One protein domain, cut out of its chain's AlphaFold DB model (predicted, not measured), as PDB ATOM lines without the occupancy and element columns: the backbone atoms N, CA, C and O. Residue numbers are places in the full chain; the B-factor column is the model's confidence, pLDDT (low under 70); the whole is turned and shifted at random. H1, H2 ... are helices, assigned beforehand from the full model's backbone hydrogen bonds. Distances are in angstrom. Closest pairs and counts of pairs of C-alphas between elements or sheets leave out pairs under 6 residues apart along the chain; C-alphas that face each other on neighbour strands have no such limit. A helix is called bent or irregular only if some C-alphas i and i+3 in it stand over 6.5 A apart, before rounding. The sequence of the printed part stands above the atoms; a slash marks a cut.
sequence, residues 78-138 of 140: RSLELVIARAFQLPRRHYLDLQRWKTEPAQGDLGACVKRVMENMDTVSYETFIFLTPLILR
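This is residues 78 to 138 of the 140 residues of the protein "DNA_ligase_A_N domain-containing protein" of Hyaloscypha hepaticicola (UniProt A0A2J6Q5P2). A long helix, H3, has its first part in a small compact body with two short helices, H1 and H2, while its far part sticks out as an arm: residues 122 to 138, of which 122 to 136 belong to H3, stand free. The three helices run back and forth at shallow tilts, H2 opposite to both H1 and H3, as two helical hairpins in succession. The printed part has 61 residues with three named helices, in the order H1, H2, H3, and no named strand; its class is all helix. The whole is loose, with a radius of gyration of the C-alphas of 14.5 A, and spans 47 by 24 by 14 A, the arm making the length.

The printed part begins with H1, residues 78 to 87, 14.4 A from first to last C-alpha; C-alpha 78 is at (168.853, 131.633, 136.329). After a tight link of 4 residues comes H2, residues 92 to 103, 16.8 A long, with C-alpha 92 at (175.134, 121.924, 124.243). H2 is irregular, but only just: C-alphas 98 and 101 are 6.6 A apart. After a short link of 6 residues comes H3, residues 110 to 136, 39.5 A long, ending with C-alpha 136 at (187.476, 96.155, 119.891). H3 is neither bent nor irregular, but only just: C-alphas 131 and 134 are 6.3 A apart.

H1 and H2 form a helical hairpin and only just touch, with 3 pairs of C-alphas within 8 A. Their closest C-alphas are those of Ala 85 and Tyr 95, 6.5 A apart, and H2 touches H1 with residues 95 to 99 alone. They run opposite ways at a shallow tilt of 20 degrees. H2 and H3 form a second helical hairpin and touch with 11 pairs of C-alphas within 8 A, the closest being those of Trp 101 and Leu 110, 5.2 A apart. H3 touches H2 with residues 110 to 117 alone. These two run opposite ways at a shallow tilt of 23 degrees. H1 and H3 are close but not clearly touching, their closest C-alphas being those of Glu 81 and Leu 110, 7.6 A apart; they run the same way at a shallow tilt of 23 degrees. In H1 every O i to N i+4 pair is within hydrogen-bond range, against 4 of 8 in H2 and 20 of 23 in H3.

The two C-alphas farthest apart are those of Arg 78 and Arg 138, 47.6 A. Without the stretch that stands free, the body has 44 residues and spans 26 by 22 by 15 A, with a radius of gyration of 9.3 A. The printed part has no cut, and neither link is long. The mean pLDDT of the printed part is 79.9; residues 123 to 138, of which 123 to 136 belong to H3, are under 70.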
ATOM      1  N   ARG A  78     168.022 131.345 137.515       87.62
ATOM      2  CA  ARG A  78     168.853 131.633 136.329       87.62
ATOM      3  C   ARG A  78     170.343 131.460 136.610       87.62
ATOM      4  O   ARG A  78     171.051 130.853 135.810       87.62
ATOM      5  N   SER A  79     170.824 131.995 137.725       90.94
ATOM      6  CA  SER A  79     172.202 131.818 138.181       90.94
ATOM      7  C   SER A  79     172.462 130.361 138.545       90.94
ATOM      8  O   SER A  79     173.494 129.822 138.147       90.94
ATOM      9  N   LEU A  80     171.500 129.691 139.186       91.62
ATOM     10  CA  LEU A  80     171.601 128.274 139.517       91.62
ATOM     11  C   LEU A  80     171.721 127.393 138.264       91.62
ATOM     12  O   LEU A  80     172.590 126.528 138.222       91.62
ATOM     13  N   GLU A  81     170.935 127.644 137.212       93.31
ATOM     14  CA  GLU A  81     171.088 126.947 135.925       93.31
ATOM     15  C   GLU A  81     172.522 127.045 135.383       93.31
ATOM     16  O   GLU A  81     173.095 126.041 134.960       93.31
ATOM     17  N   LEU A  82     173.112 128.245 135.395       91.69
ATOM     18  CA  LEU A  82     174.472 128.459 134.896       91.69
ATOM     19  C   LEU A  82     175.515 127.750 135.764       91.69
ATOM     20  O   LEU A  82     176.472 127.185 135.230       91.69
ATOM     21  N   VAL A  83     175.338 127.775 137.087       93.19
ATOM     22  CA  VAL A  83     176.204 127.063 138.034       93.19
ATOM     23  C   VAL A  83     176.156 125.562 137.764       93.19
ATOM     24  O   VAL A  83     177.207 124.946 137.612       93.19
ATOM     25  N   ILE A  84     174.961 124.993 137.615       92.81
ATOM     26  CA  ILE A  84     174.759 123.568 137.323       92.81
ATOM     27  C   ILE A  84     175.392 123.198 135.981       92.81
ATOM     28  O   ILE A  84     176.168 122.245 135.908       92.81
ATOM     29  N   ALA A  85     175.124 123.969 134.925       92.69
ATOM     30  CA  ALA A  85     175.662 123.693 133.597       92.69
ATOM     31  C   ALA A  85     177.197 123.660 133.579       92.69
ATOM     32  O   ALA A  85     177.794 122.813 132.914       92.69
ATOM     33  N   ARG A  86     177.833 124.557 134.341       92.50
ATOM     34  CA  ARG A  86     179.292 124.606 134.492       92.50
ATOM     35  C   ARG A  86     179.820 123.472 135.365       92.50
ATOM     36  O   ARG A  86     180.800 122.844 134.981       92.50
ATOM     37  N   ALA A  87     179.173 123.198 136.499       92.19
ATOM     38  CA  ALA A  87     179.590 122.157 137.437       92.19
ATOM     39  C   ALA A  87     179.591 120.762 136.790       92.19
ATOM     40  O   ALA A  87     180.527 119.996 136.997       92.19
ATOM     41  N   PHE A  88     178.589 120.468 135.955       89.44
ATOM     42  CA  PHE A  88     178.475 119.196 135.235       89.44
ATOM     43  C   PHE A  88     179.081 119.213 133.823       89.44
ATOM     44  O   PHE A  88     178.956 118.225 133.104       89.44
ATOM     45  N   GLN A  89     179.720 120.316 133.410       91.12
ATOM     46  CA  GLN A  89     180.302 120.489 132.069       91.12
ATOM     47  C   GLN A  89     179.334 120.071 130.947       91.12
ATOM     48  O   GLN A  89     179.684 119.317 130.036       91.12
ATOM     49  N   LEU A  90     178.082 120.532 131.036       90.25
ATOM     50  CA  LEU A  90     177.010 120.035 130.179       90.25
ATOM     51  C   LEU A  90     177.291 120.339 128.694       90.25
ATOM     52  O   LEU A  90     177.457 121.506 128.321       90.25
ATOM     53  N   PRO A  91     177.271 119.324 127.808       89.69
ATOM     54  CA  PRO A  91     177.299 119.542 126.368       89.69
ATOM     55  C   PRO A  91     176.086 120.359 125.919       89.69
ATOM     56  O   PRO A  91     175.016 120.285 126.526       89.69
ATOM     57  N   ARG A  92     176.200 121.055 124.779       89.44
ATOM     58  CA  ARG A  92     175.134 121.924 124.243       89.44
ATOM     59  C   ARG A  92     173.747 121.266 124.215       89.44
ATOM     60  O   ARG A  92     172.776 121.926 124.558       89.44
ATOM     61  N   ARG A  93     173.653 119.982 123.844       90.25
ATOM     62  CA  ARG A  93     172.377 119.237 123.818       90.25
ATOM     63  C   ARG A  93     171.706 119.168 125.197       90.25
ATOM     64  O   ARG A  93     170.534 119.485 125.327       90.25
ATOM     65  N   HIS A  94     172.485 118.842 126.226       91.56
ATOM     66  CA  HIS A  94     172.018 118.655 127.599       91.56
ATOM     67  C   HIS A  94     171.744 119.997 128.269       91.56
ATOM     68  O   HIS A  94     170.836 120.119 129.081       91.56
ATOM     69  N   TYR A  95     172.481 121.035 127.869       92.81
ATOM     70  CA  TYR A  95     172.187 122.400 128.276       92.81
ATOM     71  C   TYR A  95     170.851 122.910 127.706       92.81
ATOM     72  O   TYR A  95     170.085 123.535 128.432       92.81
ATOM     73  N   LEU A  96     170.529 122.610 126.441       92.06
ATOM     74  CA  LEU A  96     169.219 122.948 125.864       92.06
ATOM     75  C   LEU A  96     168.079 122.205 126.572       92.06
ATOM     76  O   LEU A  96     167.038 122.800 126.839       92.06
ATOM     77  N   ASP A  97     168.288 120.934 126.918       91.56
ATOM     78  CA  ASP A  97     167.313 120.162 127.690       91.56
ATOM     79  C   ASP A  97     167.124 120.714 129.104       91.56
ATOM     80  O   ASP A  97     165.988 120.798 129.571       91.56
ATOM     81  N   LEU A  98     168.205 121.167 129.749       92.75
ATOM     82  CA  LEU A  98     168.120 121.877 131.020       92.75
ATOM     83  C   LEU A  98     167.223 123.109 130.871       92.75
ATOM     84  O   LEU A  98     166.301 123.271 131.653       92.75
ATOM     85  N   GLN A  99     167.414 123.936 129.839       92.88
ATOM     86  CA  GLN A  99     166.674 125.194 129.649       92.88
ATOM     87  C   GLN A  99     165.159 125.051 129.444       92.88
ATOM     88  O   GLN A  99     164.445 126.055 129.545       92.88
ATOM     89  N   ARG A 100     164.645 123.834 129.217       91.69
ATOM     90  CA  ARG A 100     163.205 123.590 129.049       91.69
ATOM     91  C   ARG A 100     162.379 123.974 130.272       91.69
ATOM     92  O   ARG A 100     161.214 124.312 130.096       91.69
ATOM     93  N   TRP A 101     162.970 124.047 131.470       91.38
ATOM     94  CA  TRP A 101     162.272 124.548 132.665       91.38
ATOM     95  C   TRP A 101     161.703 125.970 132.475       91.38
ATOM     96  O   TRP A 101     160.744 126.343 133.147       91.38
ATOM     97  N   LYS A 102     162.268 126.772 131.554       91.25
ATOM     98  CA  LYS A 102     161.795 128.133 131.233       91.25
ATOM     99  C   LYS A 102     160.630 128.155 130.248       91.25
ATOM    100  O   LYS A 102     159.787 129.043 130.331       91.25
ATOM    101  N   THR A 103     160.640 127.255 129.269       90.06
ATOM    102  CA  THR A 103     159.720 127.282 128.120       90.06
ATOM    103  C   THR A 103     158.571 126.293 128.267       90.06
ATOM    104  O   THR A 103     157.489 126.530 127.741       90.06
ATOM    105  N   GLU A 104     158.790 125.199 128.993       90.12
ATOM    106  CA  GLU A 104     157.872 124.072 129.125       90.12
ATOM    107  C   GLU A 104     157.635 123.736 130.610       90.12
ATOM    108  O   GLU A 104     158.015 122.659 131.069       90.12
ATOM    109  N   PRO A 105     156.967 124.614 131.384       81.31
ATOM    110  CA  PRO A 105     156.742 124.392 132.818       81.31
ATOM    111  C   PRO A 105     155.906 123.133 133.106       81.31
ATOM    112  O   PRO A 105     156.017 122.537 134.174       81.31
ATOM    113  N   ALA A 106     155.105 122.676 132.137       82.56
ATOM    114  CA  ALA A 106     154.375 121.411 132.222       82.56
ATOM    115  C   ALA A 106     155.298 120.177 132.266       82.56
ATOM    116  O   ALA A 106     154.870 119.110 132.701       82.56
ATOM    117  N   GLN A 107     156.556 120.305 131.829       80.94
ATOM    118  CA  GLN A 107     157.568 119.253 131.926       80.94
ATOM    119  C   GLN A 107     158.365 119.303 133.236       80.94
ATOM    120  O   GLN A 107     159.353 118.581 133.368       80.94
ATOM    121  N   GLY A 108     157.933 120.103 134.210       85.31
ATOM    122  CA  GLY A 108     158.557 120.207 135.522       85.31
ATOM    123  C   GLY A 108     159.460 121.426 135.665       85.31
ATOM    124  O   GLY A 108     159.690 122.192 134.729       85.31
ATOM    125  N   ASP A 109     159.945 121.613 136.885       90.38
ATOM    126  CA  ASP A 109     160.795 122.732 137.262       90.38
ATOM    127  C   ASP A 109     162.273 122.498 136.894       90.38
ATOM    128  O   ASP A 109     162.644 121.537 136.207       90.38
ATOM    129  N   LEU A 110     163.142 123.410 137.343       91.81
ATOM    130  CA  LEU A 110     164.585 123.288 137.147       91.81
ATOM    131  C   LEU A 110     165.118 121.972 137.738       91.81
ATOM    132  O   LEU A 110     165.910 121.306 137.078       91.81
ATOM    133  N   GLY A 111     164.666 121.566 138.929       90.81
ATOM    134  CA  GLY A 111     165.100 120.324 139.574       90.81
ATOM    135  C   GLY A 111     164.743 119.083 138.754       90.81
ATOM    136  O   GLY A 111     165.605 118.238 138.494       90.81
ATOM    137  N   ALA A 112     163.509 119.014 138.252       90.62
ATOM    138  CA  ALA A 112     163.056 117.945 137.366       90.62
ATOM    139  C   ALA A 112     163.861 117.894 136.055       90.62
ATOM    140  O   ALA A 112     164.213 116.808 135.583       90.62
ATOM    141  N   CYS A 113     164.194 119.054 135.478       92.62
ATOM    142  CA  CYS A 113     165.020 119.126 134.272       92.62
ATOM    143  C   CYS A 113     166.463 118.665 134.531       92.62
ATOM    144  O   CYS A 113     167.013 117.917 133.724       92.62
ATOM    145  N   VAL A 114     167.057 119.038 135.669       93.69
ATOM    146  CA  VAL A 114     168.394 118.575 136.081       93.69
ATOM    147  C   VAL A 114     168.419 117.060 136.228       93.69
ATOM    148  O   VAL A 114     169.280 116.412 135.636       93.69
ATOM    149  N   LYS A 115     167.449 116.489 136.952       91.69
ATOM    150  CA  LYS A 115     167.325 115.038 137.127       91.69
ATOM    151  C   LYS A 115     167.292 114.315 135.778       91.69
ATOM    152  O   LYS A 115     168.081 113.403 135.557       91.69
ATOM    153  N   ARG A 116     166.448 114.782 134.854       91.31
ATOM    154  CA  ARG A 116     166.331 114.213 133.503       91.31
ATOM    155  C   ARG A 116     167.645 114.283 132.723       91.31
ATOM    156  O   ARG A 116     168.019 113.321 132.062       91.31
ATOM    157  N   VAL A 117     168.345 115.415 132.788       93.31
ATOM    158  CA  VAL A 117     169.647 115.577 132.125       93.31
ATOM    159  C   VAL A 117     170.677 114.605 132.696       93.31
ATOM    160  O   VAL A 117     171.389 113.970 131.922       93.31
ATOM    161  N   MET A 118     170.735 114.453 134.020       91.00
ATOM    162  CA  MET A 118     171.658 113.522 134.676       91.00
ATOM    163  C   MET A 118     171.369 112.066 134.279       91.00
ATOM    164  O   MET A 118     172.277 111.368 133.835       91.00
ATOM    165  N   GLU A 119     170.102 111.642 134.303       90.06
ATOM    166  CA  GLU A 119     169.684 110.303 133.848       90.06
ATOM    167  C   GLU A 119     170.055 110.051 132.368       90.06
ATOM    168  O   GLU A 119     170.512 108.967 131.994       90.06
ATOM    169  N   ASN A 120     169.941 111.073 131.514       87.44
ATOM    170  CA  ASN A 120     170.336 110.999 130.104       87.44
ATOM    171  C   ASN A 120     171.863 110.990 129.888       87.44
ATOM    172  O   ASN A 120     172.336 110.578 128.829       87.44
ATOM    173  N   MET A 121     172.659 111.483 130.837       84.69
ATOM    174  CA  MET A 121     174.125 111.411 130.767       84.69
ATOM    175  C   MET A 121     174.637 110.031 131.176       84.69
ATOM    176  O   MET A 121     175.548 109.497 130.531       84.69
ATOM    177  N   ASP A 122     174.016 109.434 132.190       75.06
ATOM    178  CA  ASP A 122     174.363 108.097 132.661       75.06
ATOM    179  C   ASP A 122     174.068 107.044 131.587       75.06
ATOM    180  O   ASP A 122     174.933 106.234 131.258       75.06
ATOM    181  N   THR A 123     172.895 107.104 130.950       64.69
ATOM    182  CA  THR A 123     172.503 106.163 129.880       64.69
ATOM    183  C   THR A 123     173.450 106.188 128.679       64.69
ATOM    184  O   THR A 123     173.868 105.132 128.204       64.69
ATOM    185  N   VAL A 124     173.875 107.376 128.236       59.47
ATOM    186  CA  VAL A 124     174.850 107.519 127.138       59.47
ATOM    187  C   VAL A 124     176.189 106.876 127.494       59.47
ATOM    188  O   VAL A 124     176.837 106.288 126.627       59.47
ATOM    189  N   SER A 125     176.610 106.951 128.757       58.09
ATOM    190  CA  SER A 125     177.866 106.339 129.197       58.09
ATOM    191  C   SER A 125     177.823 104.815 129.039       58.09
ATOM    192  O   SER A 125     178.765 104.232 128.505       58.09
ATOM    193  N   TYR A 126     176.706 104.169 129.388       51.16
ATOM    194  CA  TYR A 126     176.540 102.721 129.210       51.16
ATOM    195  C   TYR A 126     176.402 102.307 127.739       51.16
ATOM    196  O   TYR A 126     177.016 101.323 127.326       51.16
ATOM    197  N   GLU A 127     175.669 103.063 126.916       50.25
ATOM    198  CA  GLU A 127     175.541 102.747 125.487       50.25
ATOM    199  C   GLU A 127     176.870 102.892 124.739       50.25
ATOM    200  O   GLU A 127     177.212 102.040 123.922       50.25
ATOM    201  N   THR A 128     177.677 103.906 125.059       52.09
ATOM    202  CA  THR A 128     178.994 104.086 124.423       52.09
ATOM    203  C   THR A 128     179.922 102.899 124.725       52.09
ATOM    204  O   THR A 128     180.636 102.435 123.837       52.09
ATOM    205  N   PHE A 129     179.855 102.332 125.937       47.28
ATOM    206  CA  PHE A 129     180.558 101.092 126.292       47.28
ATOM    207  C   PHE A 129     180.023  99.858 125.538       47.28
ATOM    208  O   PHE A 129     180.812  99.015 125.101       47.28
ATOM    209  N   ILE A 130     178.708  99.751 125.328       53.56
ATOM    210  CA  ILE A 130     178.093  98.644 124.570       53.56
ATOM    211  C   ILE A 130     178.414  98.736 123.068       53.56
ATOM    212  O   ILE A 130     178.593  97.709 122.423       53.56
ATOM    213  N   PHE A 131     178.552  99.936 122.497       48.38
ATOM    214  CA  PHE A 131     178.922 100.104 121.084       48.38
ATOM    215  C   PHE A 131     180.436  99.994 120.824       48.38
ATOM    216  O   PHE A 131     180.836  99.584 119.733       48.38
ATOM    217  N   LEU A 132     181.290 100.290 121.811       47.88
ATOM    218  CA  LEU A 132     182.749 100.113 121.703       47.88
ATOM    219  C   LEU A 132     183.216  98.670 121.945       47.88
ATOM    220  O   LEU A 132     184.250  98.267 121.411       47.88
ATOM    221  N   THR A 133     182.467  97.862 122.697       51.12
ATOM    222  CA  THR A 133     182.834  96.462 122.987       51.12
ATOM    223  C   THR A 133     182.862  95.535 121.756       51.12
ATOM    224  O   THR A 133     183.831  94.783 121.633       51.12
ATOM    225  N   PRO A 134     181.931  95.593 120.780       50.19
ATOM    226  CA  PRO A 134     182.040  94.787 119.563       50.19
ATOM    227  C   PRO A 134     183.035  95.352 118.535       50.19
ATOM    228  O   PRO A 134     183.452  94.614 117.641       50.19
ATOM    229  N   LEU A 135     183.441  96.628 118.637       46.91
ATOM    230  CA  LEU A 135     184.445  97.207 117.732       46.91
ATOM    231  C   LEU A 135     185.877  96.785 118.105       46.91
ATOM    232  O   LEU A 135     186.706  96.595 117.220       46.91
ATOM    233  N   ILE A 136     186.156  96.586 119.398       52.09
ATOM    234  CA  ILE A 136     187.476  96.155 119.891       52.09
ATOM    235  C   ILE A 136     187.715  94.654 119.633       52.09
ATOM    236  O   ILE A 136     188.836  94.256 119.335       52.09
ATOM    237  N   LEU A 137     186.662  93.827 119.644       46.06
ATOM    238  CA  LEU A 137     186.741  92.382 119.362       46.06
ATOM    239  C   LEU A 137     186.774  92.017 117.864       46.06
ATOM    240  O   LEU A 137     186.846  90.841 117.529       46.06
ATOM    241  N   ARG A 138     186.715  92.999 116.954       44.84
ATOM    242  CA  ARG A 138     186.924  92.796 115.504       44.84
ATOM    243  C   ARG A 138     188.320  93.203 115.020       44.84
ATOM    244  O   ARG A 138     188.583  93.138 113.823       44.84
TER     245      ARG A 138